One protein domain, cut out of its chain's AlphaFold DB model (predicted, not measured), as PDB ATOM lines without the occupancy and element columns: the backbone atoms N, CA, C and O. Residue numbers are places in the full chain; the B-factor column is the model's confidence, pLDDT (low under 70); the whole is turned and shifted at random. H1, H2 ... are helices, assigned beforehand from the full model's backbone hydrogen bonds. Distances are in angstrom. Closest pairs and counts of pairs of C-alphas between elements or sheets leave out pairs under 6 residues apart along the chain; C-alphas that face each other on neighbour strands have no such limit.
ATOM      1  N   VAL A  23     197.883 237.414 216.693       75.50
ATOM      2  CA  VAL A  23     196.535 236.841 216.593       75.50
ATOM      3  C   VAL A  23     196.565 235.373 217.010       75.50
ATOM      4  O   VAL A  23     195.739 234.961 217.816       75.50
ATOM      5  N   ILE A  24     197.554 234.602 216.542       79.38
ATOM      6  CA  ILE A  24     197.732 233.202 216.951       79.38
ATOM      7  C   ILE A  24     197.988 233.094 218.458       79.38
ATOM      8  O   ILE A  24     197.359 232.267 219.110       79.38
ATOM      9  N   THR A  25     198.858 233.928 219.034       79.75
ATOM     10  CA  THR A  25     199.127 233.918 220.480       79.75
ATOM     11  C   THR A  25     197.878 234.251 221.293       79.75
ATOM     12  O   THR A  25     197.590 233.562 222.264       79.75
ATOM     13  N   VAL A  26     197.105 235.266 220.895       81.44
ATOM     14  CA  VAL A  26     195.861 235.655 221.575       81.44
ATOM     15  C   VAL A  26     194.816 234.546 221.473       81.44
ATOM     16  O   VAL A  26     194.198 234.205 222.476       81.44
ATOM     17  N   LEU A  27     194.656 233.931 220.297       82.69
ATOM     18  CA  LEU A  27     193.757 232.790 220.112       82.69
ATOM     19  C   LEU A  27     194.183 231.584 220.953       82.69
ATOM     20  O   LEU A  27     193.334 230.952 221.575       82.69
ATOM     21  N   ALA A  28     195.484 231.287 221.017       85.81
ATOM     22  CA  ALA A  28     196.011 230.216 221.854       85.81
ATOM     23  C   ALA A  28     195.733 230.489 223.338       85.81
ATOM     24  O   ALA A  28     195.187 229.628 224.020       85.81
ATOM     25  N   PHE A  29     196.017 231.699 223.827       85.44
ATOM     26  CA  PHE A  29     195.696 232.088 225.202       85.44
ATOM     27  C   PHE A  29     194.195 232.013 225.496       85.44
ATOM     28  O   PHE A  29     193.817 231.536 226.561       85.44
ATOM     29  N   GLY A  30     193.343 232.421 224.554       84.25
ATOM     30  CA  GLY A  30     191.892 232.283 224.681       84.25
ATOM     31  C   GLY A  30     191.441 230.839 224.778       84.25
ATOM     32  O   GLY A  30     190.656 230.492 225.653       84.25
ATOM     33  N   PHE A  31     191.988 229.978 223.923       86.38
ATOM     34  CA  PHE A  31     191.713 228.550 223.964       86.38
ATOM     35  C   PHE A  31     192.139 227.928 225.301       86.38
ATOM     36  O   PHE A  31     191.344 227.224 225.924       86.38
ATOM     37  N   LEU A  32     193.348 228.239 225.786       89.06
ATOM     38  CA  LEU A  32     193.812 227.783 227.098       89.06
ATOM     39  C   LEU A  32     192.933 228.315 228.237       89.06
ATOM     40  O   LEU A  32     192.605 227.556 229.143       89.06
ATOM     41  N   ALA A  33     192.520 229.583 228.193       84.50
ATOM     42  CA  ALA A  33     191.662 230.179 229.214       84.50
ATOM     43  C   ALA A  33     190.264 229.539 229.251       84.50
ATOM     44  O   ALA A  33     189.727 229.309 230.337       84.50
ATOM     45  N   CYS A  34     189.693 229.209 228.088       84.88
ATOM     46  CA  CYS A  34     188.441 228.460 227.992       84.88
ATOM     47  C   CYS A  34     188.589 227.043 228.555       84.88
ATOM     48  O   CYS A  34     187.744 226.605 229.333       84.88
ATOM     49  N   LEU A  35     189.669 226.341 228.203       88.38
ATOM     50  CA  LEU A  35     189.935 224.988 228.695       88.38
ATOM     51  C   LEU A  35     190.146 224.976 230.216       88.38
ATOM     52  O   LEU A  35     189.597 224.123 230.909       88.38
ATOM     53  N   PHE A  36     190.876 225.961 230.740       88.12
ATOM     54  CA  PHE A  36     191.094 226.140 232.173       88.12
ATOM     55  C   PHE A  36     189.796 226.455 232.927       88.12
ATOM     56  O   PHE A  36     189.516 225.815 233.937       88.12
ATOM     57  N   ASN A  37     188.960 227.371 232.420       86.12
ATOM     58  CA  ASN A  37     187.645 227.645 233.012       86.12
ATOM     59  C   ASN A  37     186.740 226.408 233.000       86.12
ATOM     60  O   ASN A  37     186.091 226.121 234.001       86.12
ATOM     61  N   GLY A  38     186.721 225.657 231.895       86.44
ATOM     62  CA  GLY A  38     185.954 224.416 231.794       86.44
ATOM     63  C   GLY A  38     186.394 223.372 232.823       86.44
ATOM     64  O   GLY A  38     185.547 222.766 233.472       86.44
ATOM     65  N   LEU A  39     187.706 223.209 233.022       90.62
ATOM     66  CA  LEU A  39     188.265 222.322 234.048       90.62
ATOM     67  C   LEU A  39     187.884 222.759 235.463       90.62
ATOM     68  O   LEU A  39     187.421 221.928 236.239       90.62
ATOM     69  N   LEU A  40     188.040 224.045 235.789       88.25
ATOM     70  CA  LEU A  40     187.661 224.573 237.101       88.25
ATOM     71  C   LEU A  40     186.168 224.392 237.372       88.25
ATOM     72  O   LEU A  40     185.790 223.958 238.456       88.25
ATOM     73  N   PHE A  41     185.325 224.682 236.382       87.12
ATOM     74  CA  PHE A  41     183.887 224.484 236.501       87.12
ATOM     75  C   PHE A  41     183.541 223.003 236.697       87.12
ATOM     76  O   PHE A  41     182.766 222.668 237.586       87.12
ATOM     77  N   TYR A  42     184.154 222.106 235.921       86.81
ATOM     78  CA  TYR A  42     183.944 220.666 236.060       86.81
ATOM     79  C   TYR A  42     184.362 220.146 237.441       86.81
ATOM     80  O   TYR A  42     183.608 219.391 238.058       86.81
ATOM     81  N   GLN A  43     185.524 220.570 237.950       89.50
ATOM     82  CA  GLN A  43     185.957 220.220 239.304       89.50
ATOM     83  C   GLN A  43     184.983 220.756 240.354       89.50
ATOM     84  O   GLN A  43     184.529 219.994 241.201       89.50
ATOM     85  N   TYR A  44     184.581 222.024 240.243       86.69
ATOM     86  CA  TYR A  44     183.630 222.645 241.161       86.69
ATOM     87  C   TYR A  44     182.289 221.897 241.210       86.69
ATOM     88  O   TYR A  44     181.784 221.611 242.296       86.69
ATOM     89  N   VAL A  45     181.733 221.530 240.051       85.38
ATOM     90  CA  VAL A  45     180.489 220.749 239.960       85.38
ATOM     91  C   VAL A  45     180.660 219.359 240.564       85.38
ATOM     92  O   VAL A  45     179.805 218.914 241.328       85.38
ATOM     93  N   THR A  46     181.768 218.686 240.255       84.44
ATOM     94  CA  THR A  46     182.015 217.315 240.719       84.44
ATOM     95  C   THR A  46     182.181 217.252 242.237       84.44
ATOM     96  O   THR A  46     181.624 216.368 242.883       84.44
ATOM     97  N   GLU A  47     182.908 218.202 242.825       84.44
ATOM     98  CA  GLU A  47     183.155 218.233 244.269       84.44
ATOM     99  C   GLU A  47     181.926 218.670 245.073       84.44
ATOM    100  O   GLU A  47     181.672 218.120 246.143       84.44
ATOM    101  N   ASN A  48     181.147 219.633 244.566       81.62
ATOM    102  CA  ASN A  48     180.084 220.265 245.353       81.62
ATOM    103  C   ASN A  48     178.679 219.745 245.030       81.62
ATOM    104  O   ASN A  48     177.847 219.685 245.927       81.62
ATOM    105  N   TYR A  49     178.390 219.363 243.782       78.75
ATOM    106  CA  TYR A  49     177.022 219.053 243.341       78.75
ATOM    107  C   TYR A  49     176.797 217.567 243.076       78.75
ATOM    108  O   TYR A  49     175.733 217.058 243.412       78.75
ATOM    109  N   THR A  50     177.776 216.833 242.542       77.00
ATOM    110  CA  THR A  50     177.634 215.384 242.302       77.00
ATOM    111  C   THR A  50     177.261 214.572 243.552       77.00
ATOM    112  O   THR A  50     176.345 213.761 243.439       77.00
ATOM    113  N   PRO A  51     177.866 214.764 244.743       78.19
ATOM    114  CA  PRO A  51     177.453 214.008 245.929       78.19
ATOM    115  C   PRO A  51     176.057 214.399 246.440       78.19
ATOM    116  O   PRO A  51     175.379 213.570 247.039       78.19
ATOM    117  N   ILE A  52     175.610 215.632 246.176       76.19
ATOM    118  CA  ILE A  52     174.268 216.112 246.539       76.19
ATOM    119  C   ILE A  52     173.213 215.522 245.593       76.19
ATOM    120  O   ILE A  52     172.191 215.037 246.058       76.19
ATOM    121  N   LEU A  53     173.488 215.520 244.284       71.94
ATOM    122  CA  LEU A  53     172.601 215.001 243.236       71.94
ATOM    123  C   LEU A  53     172.530 213.465 243.213       71.94
ATOM    124  O   LEU A  53     171.518 212.905 242.810       71.94
ATOM    125  N   ALA A  54     173.606 212.777 243.610       74.31
ATOM    126  CA  ALA A  54     173.651 211.314 243.678       74.31
ATOM    127  C   ALA A  54     173.015 210.747 244.956       74.31
ATOM    128  O   ALA A  54     172.750 209.546 245.034       74.31
ATOM    129  N   GLY A  55     172.815 211.585 245.971       69.25
ATOM    130  CA  GLY A  55     172.090 211.204 247.168       69.25
ATOM    131  C   GLY A  55     170.587 211.371 246.970       69.25
ATOM    132  O   GLY A  55     170.137 212.360 246.405       69.25
ATOM    133  N   ASP A  56     169.800 210.429 247.484       67.75
ATOM    134  CA  ASP A  56     168.330 210.432 247.384       67.75
ATOM    135  C   ASP A  56     167.685 211.414 248.394       67.75
ATOM    136  O   ASP A  56     166.701 211.118 249.067       67.75
ATOM    137  N   TYR A  57     168.325 212.571 248.599       69.50
ATOM    138  CA  TYR A  57     168.036 213.486 249.704       69.50
ATOM    139  C   TYR A  57     166.887 214.456 249.419       69.50
ATOM    140  O   TYR A  57     166.324 214.994 250.373       69.50
ATOM    141  N   PHE A  58     166.523 214.697 248.154       73.00
ATOM    142  CA  PHE A  58     165.388 215.570 247.845       73.00
ATOM    143  C   PHE A  58     164.512 215.083 246.693       73.00
ATOM    144  O   PHE A  58     164.892 214.228 245.900       73.00
ATOM    145  N   GLU A  59     163.320 215.680 246.608       80.88
ATOM    146  CA  GLU A  59     162.347 215.398 245.560       80.88
ATOM    147  C   GLU A  59     162.900 215.672 244.149       80.88
ATOM    148  O   GLU A  59     163.627 216.650 243.939       80.88
ATOM    149  N   PRO A  60     162.484 214.877 243.145       78.88
ATOM    150  CA  PRO A  60     162.970 214.994 241.769       78.88
ATOM    151  C   PRO A  60     162.735 216.383 241.154       78.88
ATOM    152  O   PRO A  60     163.569 216.856 240.387       78.88
ATOM    153  N   ALA A  61     161.660 217.079 241.542       81.38
ATOM    154  CA  ALA A  61     161.382 218.443 241.088       81.38
ATOM    155  C   ALA A  61     162.438 219.466 241.562       81.38
ATOM    156  O   ALA A  61     162.769 220.405 240.838       81.38
ATOM    157  N   ILE A  62     162.997 219.276 242.762       80.25
ATOM    158  CA  ILE A  62     164.060 220.136 243.304       80.25
ATOM    159  C   ILE A  62     165.375 219.855 242.567       80.25
ATOM    160  O   ILE A  62     166.098 220.788 242.220       80.25
ATOM    161  N   MET A  63     165.650 218.588 242.262       79.06
ATOM    162  CA  MET A  63     166.844 218.161 241.524       79.06
ATOM    163  C   MET A  63     166.868 218.725 240.106       79.06
ATOM    164  O   MET A  63     167.880 219.284 239.686       79.06
ATOM    165  N   GLU A  64     165.735 218.679 239.406       82.25
ATOM    166  CA  GLU A  64     165.599 219.275 238.076       82.25
ATOM    167  C   GLU A  64     165.835 220.797 238.110       82.25
ATOM    168  O   GLU A  64     166.554 221.336 237.265       82.25
ATOM    169  N   SER A  65     165.309 221.489 239.129       85.19
ATOM    170  CA  SER A  65     165.538 222.931 239.303       85.19
ATOM    171  C   SER A  65     167.009 223.271 239.576       85.19
ATOM    172  O   SER A  65     167.537 224.229 239.011       85.19
ATOM    173  N   LEU A  66     167.705 222.445 240.365       84.12
ATOM    174  CA  LEU A  66     169.115 222.642 240.697       84.12
ATOM    175  C   LEU A  66     170.018 222.421 239.479       84.12
ATOM    176  O   LEU A  66     170.950 223.194 239.248       84.12
ATOM    177  N   GLU A  67     169.735 221.400 238.665       82.19
ATOM    178  CA  GLU A  67     170.434 221.187 237.396       82.19
ATOM    179  C   GLU A  67     170.226 222.349 236.419       82.19
ATOM    180  O   GLU A  67     171.166 222.760 235.729       82.19
ATOM    181  N   GLN A  68     169.000 222.877 236.343       86.25
ATOM    182  CA  GLN A  68     168.663 224.029 235.511       86.25
ATOM    183  C   GLN A  68     169.455 225.271 235.947       86.25
ATOM    184  O   GLN A  68     170.063 225.939 235.106       86.25
ATOM    185  N   ASP A  69     169.506 225.554 237.249       87.62
ATOM    186  CA  ASP A  69     170.269 226.673 237.806       87.62
ATOM    187  C   ASP A  69     171.769 226.522 237.551       87.62
ATOM    188  O   ASP A  69     172.432 227.484 237.155       87.62
ATOM    189  N   LEU A  70     172.304 225.306 237.679       86.69
ATOM    190  CA  LEU A  70     173.708 225.024 237.400       86.69
ATOM    191  C   LEU A  70     174.051 225.252 235.919       86.69
ATOM    192  O   LEU A  70     175.085 225.850 235.609       86.69
ATOM    193  N   LYS A  71     173.168 224.843 234.997       85.25
ATOM    194  CA  LYS A  71     173.300 225.126 233.555       85.25
ATOM    195  C   LYS A  71     173.232 226.627 233.272       85.25
ATOM    196  O   LYS A  71     174.071 227.143 232.534       85.25
ATOM    197  N   ASN A  72     172.284 227.343 233.875       88.38
ATOM    198  CA  ASN A  72     172.145 228.792 233.718       88.38
ATOM    199  C   ASN A  72     173.380 229.540 234.235       88.38
ATOM    200  O   ASN A  72     173.880 230.458 233.574       88.38
ATOM    201  N   PHE A  73     173.907 229.123 235.386       87.19
ATOM    202  CA  PHE A  73     175.136 229.661 235.951       87.19
ATOM    203  C   PHE A  73     176.335 229.389 235.035       87.19
ATOM    204  O   PHE A  73     177.077 230.320 234.720       87.19
ATOM    205  N   ALA A  74     176.477 228.162 234.522       86.38
ATOM    206  CA  ALA A  74     177.529 227.797 233.571       86.38
ATOM    207  C   ALA A  74     177.499 228.665 232.304       86.38
ATOM    208  O   ALA A  74     178.528 229.195 231.886       86.38
ATOM    209  N   ILE A  75     176.316 228.850 231.708       87.00
ATOM    210  CA  ILE A  75     176.131 229.676 230.506       87.00
ATOM    211  C   ILE A  75     176.472 231.138 230.802       87.00
ATOM    212  O   ILE A  75     177.176 231.775 230.020       87.00
ATOM    213  N   THR A  76     176.017 231.668 231.939       89.12
ATOM    214  CA  THR A  76     176.294 233.053 232.344       89.12
ATOM    215  C   THR A  76     177.790 233.280 232.552       89.12
ATOM    216  O   THR A  76     178.347 234.257 232.047       89.12
ATOM    217  N   LEU A  77     178.464 232.352 233.235       86.69
ATOM    218  CA  LEU A  77     179.905 232.402 233.478       86.69
ATOM    219  C   LEU A  77     180.698 232.299 232.170       86.69
ATOM    220  O   LEU A  77     181.650 233.056 231.968       86.69
ATOM    221  N   LEU A  78     180.277 231.430 231.247       85.88
ATOM    222  CA  LEU A  78     180.881 231.308 229.920       85.88
ATOM    223  C   LEU A  78     180.709 232.592 229.101       85.88
ATOM    224  O   LEU A  78     181.677 233.068 228.509       85.88
ATOM    225  N   MET A  79     179.514 233.186 229.099       88.56
ATOM    226  CA  MET A  79     179.234 234.446 228.401       88.56
ATOM    227  C   MET A  79     180.075 235.601 228.949       88.56
ATOM    228  O   MET A  79     180.673 236.348 228.172       88.56
ATOM    229  N   LEU A  80     180.177 235.725 230.275       88.81
ATOM    230  CA  LEU A  80     180.999 236.751 230.917       88.81
ATOM    231  C   LEU A  80     182.490 236.550 230.613       88.81
ATOM    232  O   LEU A  80     183.188 237.509 230.285       88.81
ATOM    233  N   SER A  81     182.962 235.301 230.656       85.44
ATOM    234  CA  SER A  81     184.347 234.945 230.327       85.44
ATOM    235  C   SER A  81     184.678 235.261 228.871       85.44
ATOM    236  O   SER A  81     185.727 235.837 228.583       85.44
ATOM    237  N   LEU A  82     183.765 234.948 227.948       85.81
ATOM    238  CA  LEU A  82     183.922 235.258 226.531       85.81
ATOM    239  C   LEU A  82     183.947 236.770 226.290       85.81
ATOM    240  O   LEU A  82     184.784 237.255 225.531       85.81
ATOM    241  N   LEU A  83     183.075 237.528 226.960       89.38
ATOM    242  CA  LEU A  83     183.049 238.987 226.863       89.38
ATOM    243  C   LEU A  83     184.359 239.606 227.371       89.38
ATOM    244  O   LEU A  83     184.944 240.451 226.690       89.38
ATOM    245  N   ALA A  84     184.848 239.153 228.530       86.19
ATOM    246  CA  ALA A  84     186.123 239.591 229.090       86.19
ATOM    247  C   ALA A  84     187.298 239.252 228.161       86.19
ATOM    248  O   ALA A  84     188.145 240.108 227.895       86.19
ATOM    249  N   PHE A  85     187.320 238.037 227.603       85.62
ATOM    250  CA  PHE A  85     188.336 237.615 226.645       85.62
ATOM    251  C   PHE A  85     188.318 238.472 225.375       85.62
ATOM    252  O   PHE A  85     189.365 238.963 224.959       85.62
ATOM    253  N   CYS A  86     187.146 238.707 224.782       84.94
ATOM    254  CA  CYS A  86     186.999 239.559 223.602       84.94
ATOM    255  C   CYS A  86     187.471 240.993 223.872       84.94
ATOM    256  O   CYS A  86     188.182 241.569 223.046       84.94
ATOM    257  N   GLY A  87     187.128 241.558 225.035       88.38
ATOM    258  CA  GLY A  87     187.587 242.885 225.448       88.38
ATOM    259  C   GLY A  87     189.109 242.959 225.585       88.38
ATOM    260  O   GLY A  87     189.740 243.865 225.038       88.38
ATOM    261  N   LEU A  88     189.711 241.967 226.246       85.69
ATOM    262  CA  LEU A  88     191.159 241.884 226.420       85.69
ATOM    263  C   LEU A  88     191.882 241.680 225.080       85.69
ATOM    264  O   LEU A  88     192.845 242.384 224.782       85.69
ATOM    265  N   ALA A  89     191.390 240.771 224.237       83.44
ATOM    266  CA  ALA A  89     191.926 240.515 222.903       83.44
ATOM    267  C   ALA A  89     191.897 241.775 222.027       83.44
ATOM    268  O   ALA A  89     192.894 242.103 221.380       83.44
ATOM    269  N   TYR A  90     190.782 242.512 222.041       83.88
ATOM    270  CA  TYR A  90     190.655 243.781 221.330       83.88
ATOM    271  C   TYR A  90     191.665 244.816 221.839       83.88
ATOM    272  O   TYR A  90     192.367 245.440 221.040       83.88
ATOM    273  N   TYR A  91     191.798 244.959 223.159       85.38
ATOM    274  CA  TYR A  91     192.744 245.887 223.774       85.38
ATOM    275  C   TYR A  91     194.202 245.579 223.390       85.38
ATOM    276  O   TYR A  91     194.916 246.471 222.923       85.38
ATOM    277  N   LEU A  92     194.630 244.313 223.492       82.69
ATOM    278  CA  LEU A  92     195.976 243.894 223.081       82.69
ATOM    279  C   LEU A  92     196.227 244.132 221.591       82.69
ATOM    280  O   LEU A  92     197.318 244.568 221.213       82.69
ATOM    281  N   LEU A  93     195.238 243.864 220.738       80.88
ATOM    282  CA  LEU A  93     195.356 244.090 219.300       80.88
ATOM    283  C   LEU A  93     195.582 245.576 219.007       80.88
ATOM    284  O   LEU A  93     196.504 245.917 218.262       80.88
ATOM    285  N   VAL A  94     194.799 246.461 219.630       81.31
ATOM    286  CA  VAL A  94     194.918 247.916 219.455       81.31
ATOM    287  C   VAL A  94     196.287 248.425 219.905       81.31
ATOM    288  O   VAL A  94     196.938 249.144 219.140       81.31
ATOM    289  N   ILE A  95     196.747 248.044 221.100       81.44
ATOM    290  CA  ILE A  95     198.070 248.446 221.606       81.44
ATOM    291  C   ILE A  95     199.160 247.953 220.675       81.44
ATOM    292  O   ILE A  95     200.016 248.726 220.251       81.44
ATOM    293  N   THR A  96     199.114 246.679 220.295       80.19
ATOM    294  CA  THR A  96     200.209 246.123 219.510       80.19
ATOM    295  C   THR A  96     200.251 246.696 218.099       80.19
ATOM    296  O   THR A  96     201.330 246.897 217.543       80.19
ATOM    297  N   HIS A  97     199.093 247.018 217.519       78.56
ATOM    298  CA  HIS A  97     199.028 247.721 216.244       78.56
ATOM    299  C   HIS A  97     199.635 249.128 216.340       78.56
ATOM    300  O   HIS A  97     200.419 249.512 215.469       78.56
ATOM    301  N   ARG A  98     199.309 249.888 217.394       78.94
ATOM    302  CA  ARG A  98     199.886 251.222 217.651       78.94
ATOM    303  C   ARG A  98     201.400 251.134 217.846       78.94
ATOM    304  O   ARG A  98     202.138 251.829 217.153       78.94
ATOM    305  N   ALA A  99     201.864 250.201 218.675       81.44
ATOM    306  CA  ALA A  99     203.283 249.959 218.923       81.44
ATOM    307  C   ALA A  99     204.054 249.584 217.648       81.44
ATOM    308  O   ALA A  99     205.090 250.174 217.343       81.44
ATOM    309  N   ALA A 100     203.548 248.627 216.867       79.44
ATOM    310  CA  ALA A 100     204.210 248.190 215.639       79.44
ATOM    311  C   ALA A 100     204.241 249.298 214.572       79.44
ATOM    312  O   ALA A 100     205.235 249.436 213.854       79.44
ATOM    313  N   GLY A 101     203.171 250.094 214.471       77.56
ATOM    314  CA  GLY A 101     203.099 251.241 213.568       77.56
ATOM    315  C   GLY A 101     204.116 252.327 213.921       77.56
ATOM    316  O   GLY A 101     204.861 252.775 213.047       77.56
ATOM    317  N   ALA A 102     204.200 252.688 215.204       83.50
ATOM    318  CA  ALA A 102     205.165 253.655 215.717       83.50
ATOM    319  C   ALA A 102     206.614 253.194 215.502       83.50
ATOM    320  O   ALA A 102     207.427 253.927 214.936       83.50
ATOM    321  N   ALA A 103     206.918 251.939 215.846       84.38
ATOM    322  CA  ALA A 103     208.241 251.350 215.647       84.38
ATOM    323  C   ALA A 103     208.655 251.318 214.164       84.38
ATOM    324  O   ALA A 103     209.802 251.619 213.827       84.38
ATOM    325  N   TYR A 104     207.723 251.008 213.255       83.38
ATOM    326  CA  TYR A 104     207.984 251.057 211.815       83.38
ATOM    327  C   TYR A 104     208.287 252.483 211.331       83.38
ATOM    328  O   TYR A 104     209.196 252.678 210.520       83.38
ATOM    329  N   HIS A 105     207.559 253.481 211.839       83.25
ATOM    330  CA  HIS A 105     207.815 254.889 211.536       83.25
ATOM    331  C   HIS A 105     209.199 255.340 212.014       83.25
ATOM    332  O   HIS A 105     209.940 255.924 211.220       83.25
ATOM    333  N   ILE A 106     209.577 255.008 213.252       87.25
ATOM    334  CA  ILE A 106     210.916 255.279 213.794       87.25
ATOM    335  C   ILE A 106     211.989 254.641 212.903       87.25
ATOM    336  O   ILE A 106     212.892 255.328 212.429       87.25
ATOM    337  N   HIS A 107     211.858 253.346 212.592       87.06
ATOM    338  CA  HIS A 107     212.820 252.635 211.746       87.06
ATOM    339  C   HIS A 107     212.968 253.272 210.357       87.06
ATOM    340  O   HIS A 107     214.075 253.378 209.822       87.06
ATOM    341  N   ARG A 108     211.857 253.715 209.763       85.62
ATOM    342  CA  ARG A 108     211.873 254.405 208.473       85.62
ATOM    343  C   ARG A 108     212.633 255.729 208.551       85.62
ATOM    344  O   ARG A 108     213.444 255.986 207.668       85.62
ATOM    345  N   VAL A 109     212.388 256.542 209.577       88.62
ATOM    346  CA  VAL A 109     213.088 257.824 209.763       88.62
ATOM    347  C   VAL A 109     214.584 257.596 209.963       88.62
ATOM    348  O   VAL A 109     215.380 258.246 209.293       88.62
ATOM    349  N   ILE A 110     214.975 256.607 210.771       88.69
ATOM    350  CA  ILE A 110     216.384 256.219 210.941       88.69
ATOM    351  C   ILE A 110     217.022 255.882 209.586       88.69
ATOM    352  O   ILE A 110     218.107 256.369 209.277       88.69
ATOM    353  N   LYS A 111     216.340 255.109 208.731       87.75
ATOM    354  CA  LYS A 111     216.830 254.820 207.373       87.75
ATOM    355  C   LYS A 111     216.922 256.059 206.484       87.75
ATOM    356  O   LYS A 111     217.818 256.137 205.651       87.75
ATOM    357  N   GLU A 112     216.001 257.009 206.596       87.69
ATOM    358  CA  GLU A 112     216.073 258.263 205.836       87.69
ATOM    359  C   GLU A 112     217.294 259.097 206.256       87.69
ATOM    360  O   GLU A 112     218.007 259.602 205.387       87.69
ATOM    361  N   ILE A 113     217.589 259.146 207.558       88.56
ATOM    362  CA  ILE A 113     218.775 259.810 208.119       88.56
ATOM    363  C   ILE A 113     220.059 259.113 207.648       88.56
ATOM    364  O   ILE A 113     220.965 259.784 207.161       88.56
ATOM    365  N   GLN A 114     220.110 257.776 207.686       84.88
ATOM    366  CA  GLN A 114     221.235 256.991 207.153       84.88
ATOM    367  C   GLN A 114     221.490 257.242 205.659       84.88
ATOM    368  O   GLN A 114     222.628 257.180 205.211       84.88
ATOM    369  N   ASN A 115     220.446 257.561 204.891       88.69
ATOM    370  CA  ASN A 115     220.550 257.914 203.473       88.69
ATOM    371  C   ASN A 115     220.881 259.404 203.235       88.69
ATOM    372  O   ASN A 115     220.738 259.890 202.114       88.69
ATOM    373  N   GLY A 116     221.289 260.143 204.272       82.75
ATOM    374  CA  GLY A 116     221.763 261.526 204.174       82.75
ATOM    375  C   GLY A 116     220.705 262.603 204.425       82.75
ATOM    376  O   GLY A 116     221.022 263.790 204.357       82.75
ATOM    377  N   LYS A 117     219.455 262.247 204.753       85.31
ATOM    378  CA  LYS A 117     218.415 263.225 205.125       85.31
ATOM    379  C   LYS A 117     218.453 263.521 206.625       85.31
ATOM    380  O   LYS A 117     217.561 263.131 207.370       85.31
ATOM    381  N   LEU A 118     219.495 264.226 207.067       80.25
ATOM    382  CA  LEU A 118     219.737 264.521 208.489       80.25
ATOM    383  C   LEU A 118     218.657 265.410 209.139       80.25
ATOM    384  O   LEU A 118     218.532 265.434 210.362       80.25
ATOM    385  N   THR A 119     217.852 266.114 208.338       82.12
ATOM    386  CA  THR A 119     216.727 266.944 208.808       82.12
ATOM    387  C   THR A 119     215.452 266.148 209.095       82.12
ATOM    388  O   THR A 119     214.485 266.714 209.604       82.12
ATOM    389  N   SER A 120     215.409 264.844 208.791       84.75
ATOM    390  CA  SER A 120     214.253 264.012 209.131       84.75
ATOM    391  C   SER A 120     214.109 263.877 210.655       84.75
ATOM    392  O   SER A 120     215.089 263.693 211.377       84.75
ATOM    393  N   ARG A 121     212.869 263.959 211.151       86.75
ATOM    394  CA  ARG A 121     212.511 263.824 212.574       86.75
ATOM    395  C   ARG A 121     211.348 262.861 212.750       86.75
ATOM    396  O   ARG A 121     210.449 262.798 211.908       86.75
ATOM    397  N   VAL A 122     211.356 262.114 213.847       89.69
ATOM    398  CA  VAL A 122     210.290 261.175 214.195       89.69
ATOM    399  C   VAL A 122     209.110 261.957 214.763       89.69
ATOM    400  O   VAL A 122     209.224 262.567 215.815       89.69
ATOM    401  N   HIS A 123     207.960 261.901 214.096       87.25
ATOM    402  CA  HIS A 123     206.700 262.418 214.631       87.25
ATOM    403  C   HIS A 123     205.707 261.266 214.761       87.25
ATOM    404  O   HIS A 123     205.291 260.678 213.759       87.25
ATOM    405  N   LEU A 124     205.364 260.932 216.002       85.94
ATOM    406  CA  LEU A 124     204.362 259.925 216.344       85.94
ATOM    407  C   LEU A 124     203.032 260.605 216.682       85.94
ATOM    408  O   LEU A 124     202.998 261.792 217.006       85.94
ATOM    409  N   ARG A 125     201.915 259.878 216.584       80.69
ATOM    410  CA  ARG A 125     200.610 260.419 216.994       80.69
ATOM    411  C   ARG A 125     200.535 260.499 218.518       80.69
ATOM    412  O   ARG A 125     201.195 259.734 219.210       80.69
ATOM    413  N   GLU A 126     199.655 261.353 219.042       77.56
ATOM    414  CA  GLU A 126     199.453 261.544 220.493       77.56
ATOM    415  C   GLU A 126     199.082 260.244 221.234       77.56
ATOM    416  O   GLU A 126     199.357 260.068 222.415       77.56
ATOM    417  N   LYS A 127     198.477 259.296 220.519       77.81
ATOM    418  CA  LYS A 127     198.142 257.976 221.047       77.81
ATOM    419  C   LYS A 127     199.162 256.911 220.633       77.81
ATOM    420  O   LYS A 127     198.974 255.756 220.948       77.81
ATOM    421  N   ASP A 128     200.207 257.186 219.882       83.06
ATOM    422  CA  ASP A 128     201.138 256.110 219.534       83.06
ATOM    423  C   ASP A 128     202.065 255.780 220.712       83.06
ATOM    424  O   ASP A 128     202.400 256.643 221.517       83.06
ATOM    425  N   GLU A 129     202.456 254.510 220.826       83.12
ATOM    426  CA  GLU A 129     203.451 254.085 221.817       83.12
ATOM    427  C   GLU A 129     204.838 254.639 221.440       83.12
ATOM    428  O   GLU A 129     205.091 254.921 220.268       83.12
ATOM    429  N   TYR A 130     205.761 254.719 222.405       88.50
ATOM    430  CA  TYR A 130     207.154 255.171 222.212       88.50
ATOM    431  C   TYR A 130     207.351 256.677 221.952       88.50
ATOM    432  O   TYR A 130     208.340 257.066 221.329       88.50
ATOM    433  N   GLN A 131     206.459 257.539 222.446       89.00
ATOM    434  CA  GLN A 131     206.634 258.998 222.348       89.00
ATOM    435  C   GLN A 131     207.933 259.492 222.981       89.00
ATOM    436  O   GLN A 131     208.705 260.164 222.307       89.00
ATOM    437  N   GLU A 132     208.229 259.076 224.213       88.81
ATOM    438  CA  GLU A 132     209.467 259.461 224.906       88.81
ATOM    439  C   GLU A 132     210.725 259.049 224.125       88.81
ATOM    440  O   GLU A 132     211.720 259.776 224.082       88.81
ATOM    441  N   LEU A 133     210.677 257.895 223.447       90.38
ATOM    442  CA  LEU A 133     211.761 257.439 222.578       90.38
ATOM    443  C   LEU A 133     211.892 258.329 221.338       90.38
ATOM    444  O   LEU A 133     213.008 258.659 220.943       90.38
ATOM    445  N   ALA A 134     210.773 258.712 220.717       90.88
ATOM    446  CA  ALA A 134     210.774 259.619 219.575       90.88
ATOM    447  C   ALA A 134     211.317 261.005 219.950       90.88
ATOM    448  O   ALA A 134     212.129 261.558 219.210       90.88
ATOM    449  N   GLU A 135     210.925 261.537 221.107       91.75
ATOM    450  CA  GLU A 135     211.417 262.810 221.637       91.75
ATOM    451  C   GLU A 135     212.915 262.754 221.930       91.75
ATOM    452  O   GLU A 135     213.671 263.581 221.419       91.75
ATOM    453  N   SER A 136     213.365 261.732 222.661       91.12
ATOM    454  CA  SER A 136     214.786 261.535 222.977       91.12
ATOM    455  C   SER A 136     215.634 261.364 221.711       91.12
ATOM    456  O   SER A 136     216.731 261.911 221.609       91.12
ATOM    457  N   PHE A 137     215.116 260.640 220.713       91.56
ATOM    458  CA  PHE A 137     215.784 260.465 219.425       91.56
ATOM    459  C   PHE A 137     215.885 261.778 218.640       91.56
ATOM    460  O   PHE A 137     216.935 262.079 218.076       91.56
ATOM    461  N   ASN A 138     214.818 262.578 218.610       92.00
ATOM    462  CA  ASN A 138     214.839 263.882 217.950       92.00
ATOM    463  C   ASN A 138     215.814 264.844 218.633       92.00
ATOM    464  O   ASN A 138     216.595 265.481 217.934       92.00
ATOM    465  N   ALA A 139     215.830 264.883 219.968       90.38
ATOM    466  CA  ALA A 139     216.762 265.704 220.734       90.38
ATOM    467  C   ALA A 139     218.227 265.337 220.443       90.38
ATOM    468  O   ALA A 139     219.055 266.222 220.232       90.38
ATOM    469  N   LEU A 140     218.542 264.039 220.351       89.25
ATOM    470  CA  LEU A 140     219.867 263.563 219.941       89.25
ATOM    471  C   LEU A 140     220.232 264.047 218.528       89.25
ATOM    472  O   LEU A 140     221.340 264.524 218.293       89.25
ATOM    473  N   MET A 141     219.303 263.938 217.576       89.75
ATOM    474  CA  MET A 141     219.530 264.397 216.203       89.75
ATOM    475  C   MET A 141     219.703 265.917 216.112       89.75
ATOM    476  O   MET A 141     220.502 266.383 215.299       89.75
ATOM    477  N   ASP A 142     218.983 266.685 216.932       88.94
ATOM    478  CA  ASP A 142     219.126 268.138 217.013       88.94
ATOM    479  C   ASP A 142     220.512 268.528 217.539       88.94
ATOM    480  O   ASP A 142     221.158 269.391 216.947       88.94
ATOM    481  N   GLN A 143     221.016 267.845 218.574       87.56
ATOM    482  CA  GLN A 143     222.375 268.057 219.090       87.56
ATOM    483  C   GLN A 143     223.440 267.767 218.026       87.56
ATOM    484  O   GLN A 143     224.297 268.610 217.771       87.56
ATOM    485  N   MET A 144     223.336 266.634 217.325       84.62
ATOM    486  CA  MET A 144     224.284 266.272 216.262       84.62
ATOM    487  C   MET A 144     224.242 267.208 215.045       84.62
ATOM    488  O   MET A 144     225.199 267.253 214.279       84.62
ATOM    489  N   GLN A 145     223.143 267.934 214.820       80.69
ATOM    490  CA  GLN A 145     223.082 268.966 213.780       80.69
ATOM    491  C   GLN A 145     223.608 270.327 214.247       80.69
ATOM    492  O   GLN A 145     224.005 271.135 213.408       80.69
ATOM    493  N   GLN A 146     223.581 270.594 215.555       72.69
ATOM    494  CA  GLN A 146     224.075 271.836 216.152       72.69
ATOM    495  C   GLN A 146     225.575 271.812 216.445       72.69
ATOM    496  O   GLN A 146     226.163 272.887 216.530       72.69
ATOM    497  N   GLU A 147     226.200 270.639 216.560       59.12
ATOM    498  CA  GLU A 147     227.655 270.494 216.489       59.12
ATOM    499  C   GLU A 147     228.087 270.458 215.012       59.12
ATOM    500  O   GLU A 147     228.063 269.392 214.388       59.12
TER     501      GLU A 147
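What this domain is: This is residues 23 to 147 of the 155 residues of the protein "HAMP domain-containing protein" of Glaciecola nitratireducens (strain JCM 12485 / KCTC 12276 / FR1064) (UniProt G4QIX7). One very long helix, H3, makes the length of a thin rod, with H1 running back beside part of it in the opposite direction and H4 beside its last stretch, running the same way as H3. Between H3 and H4 a long link without a named element folds back along H3, while residues 55 to 61 stick out free at the far end of the rod. The printed part has 125 residues with four named helices, in the order H1, H2, H3, H4, and no named strand; the class is all helix. The whole is extended, with a radius of gyration of the C-alphas of 27.5 A and spans of 90 by 21 by 18 A.

How they stand to each other: H3, residues 60 to 114, touches H1, residues 23 to 48, with its residues 74 to 93 alone. Their closest C-alphas, those of Val 26 and Ala 89, are 6.4 A apart, and the two run opposite ways at a shallow tilt of 22 degrees. H2, residues 50 to 53, is close to H3 but not clearly touching, the closest C-alphas being those of Leu 53 and Met 63, 6.8 A apart. H1 and H2 meet only through their link. H4, residues 131 to 146, is close to H3 but not clearly touching; the closest C-alphas, those of Ile 106 and Ala 134, are 7.2 A apart. H3 and H4 run the same way at a shallow tilt of 5 degrees. H4 is apart from H1 and from H2. In H1, H3 and H4 every O i to N i+4 pair is within hydrogen-bond range; H2 is too short for such a pair.

Where its parts are: H3 measures 79.7 A from C-alpha 60 at (162.970, 214.994, 241.769) to C-alpha 114 at (221.235, 256.991, 207.153). H1 measures 37.0 A and begins with C-alpha 23 at (196.535, 236.841, 216.593). H4 measures 22.5 A and H2 5.1 A.

The domain as a whole: The C-alphas of Glu 59 and Glu 147, the two farthest apart, are 90.3 A from each other. The printed part has no cut. The link from H3 to H4, residues 115 to 130, is long. Residues 55 to 57 and 147 have pLDDT under 70.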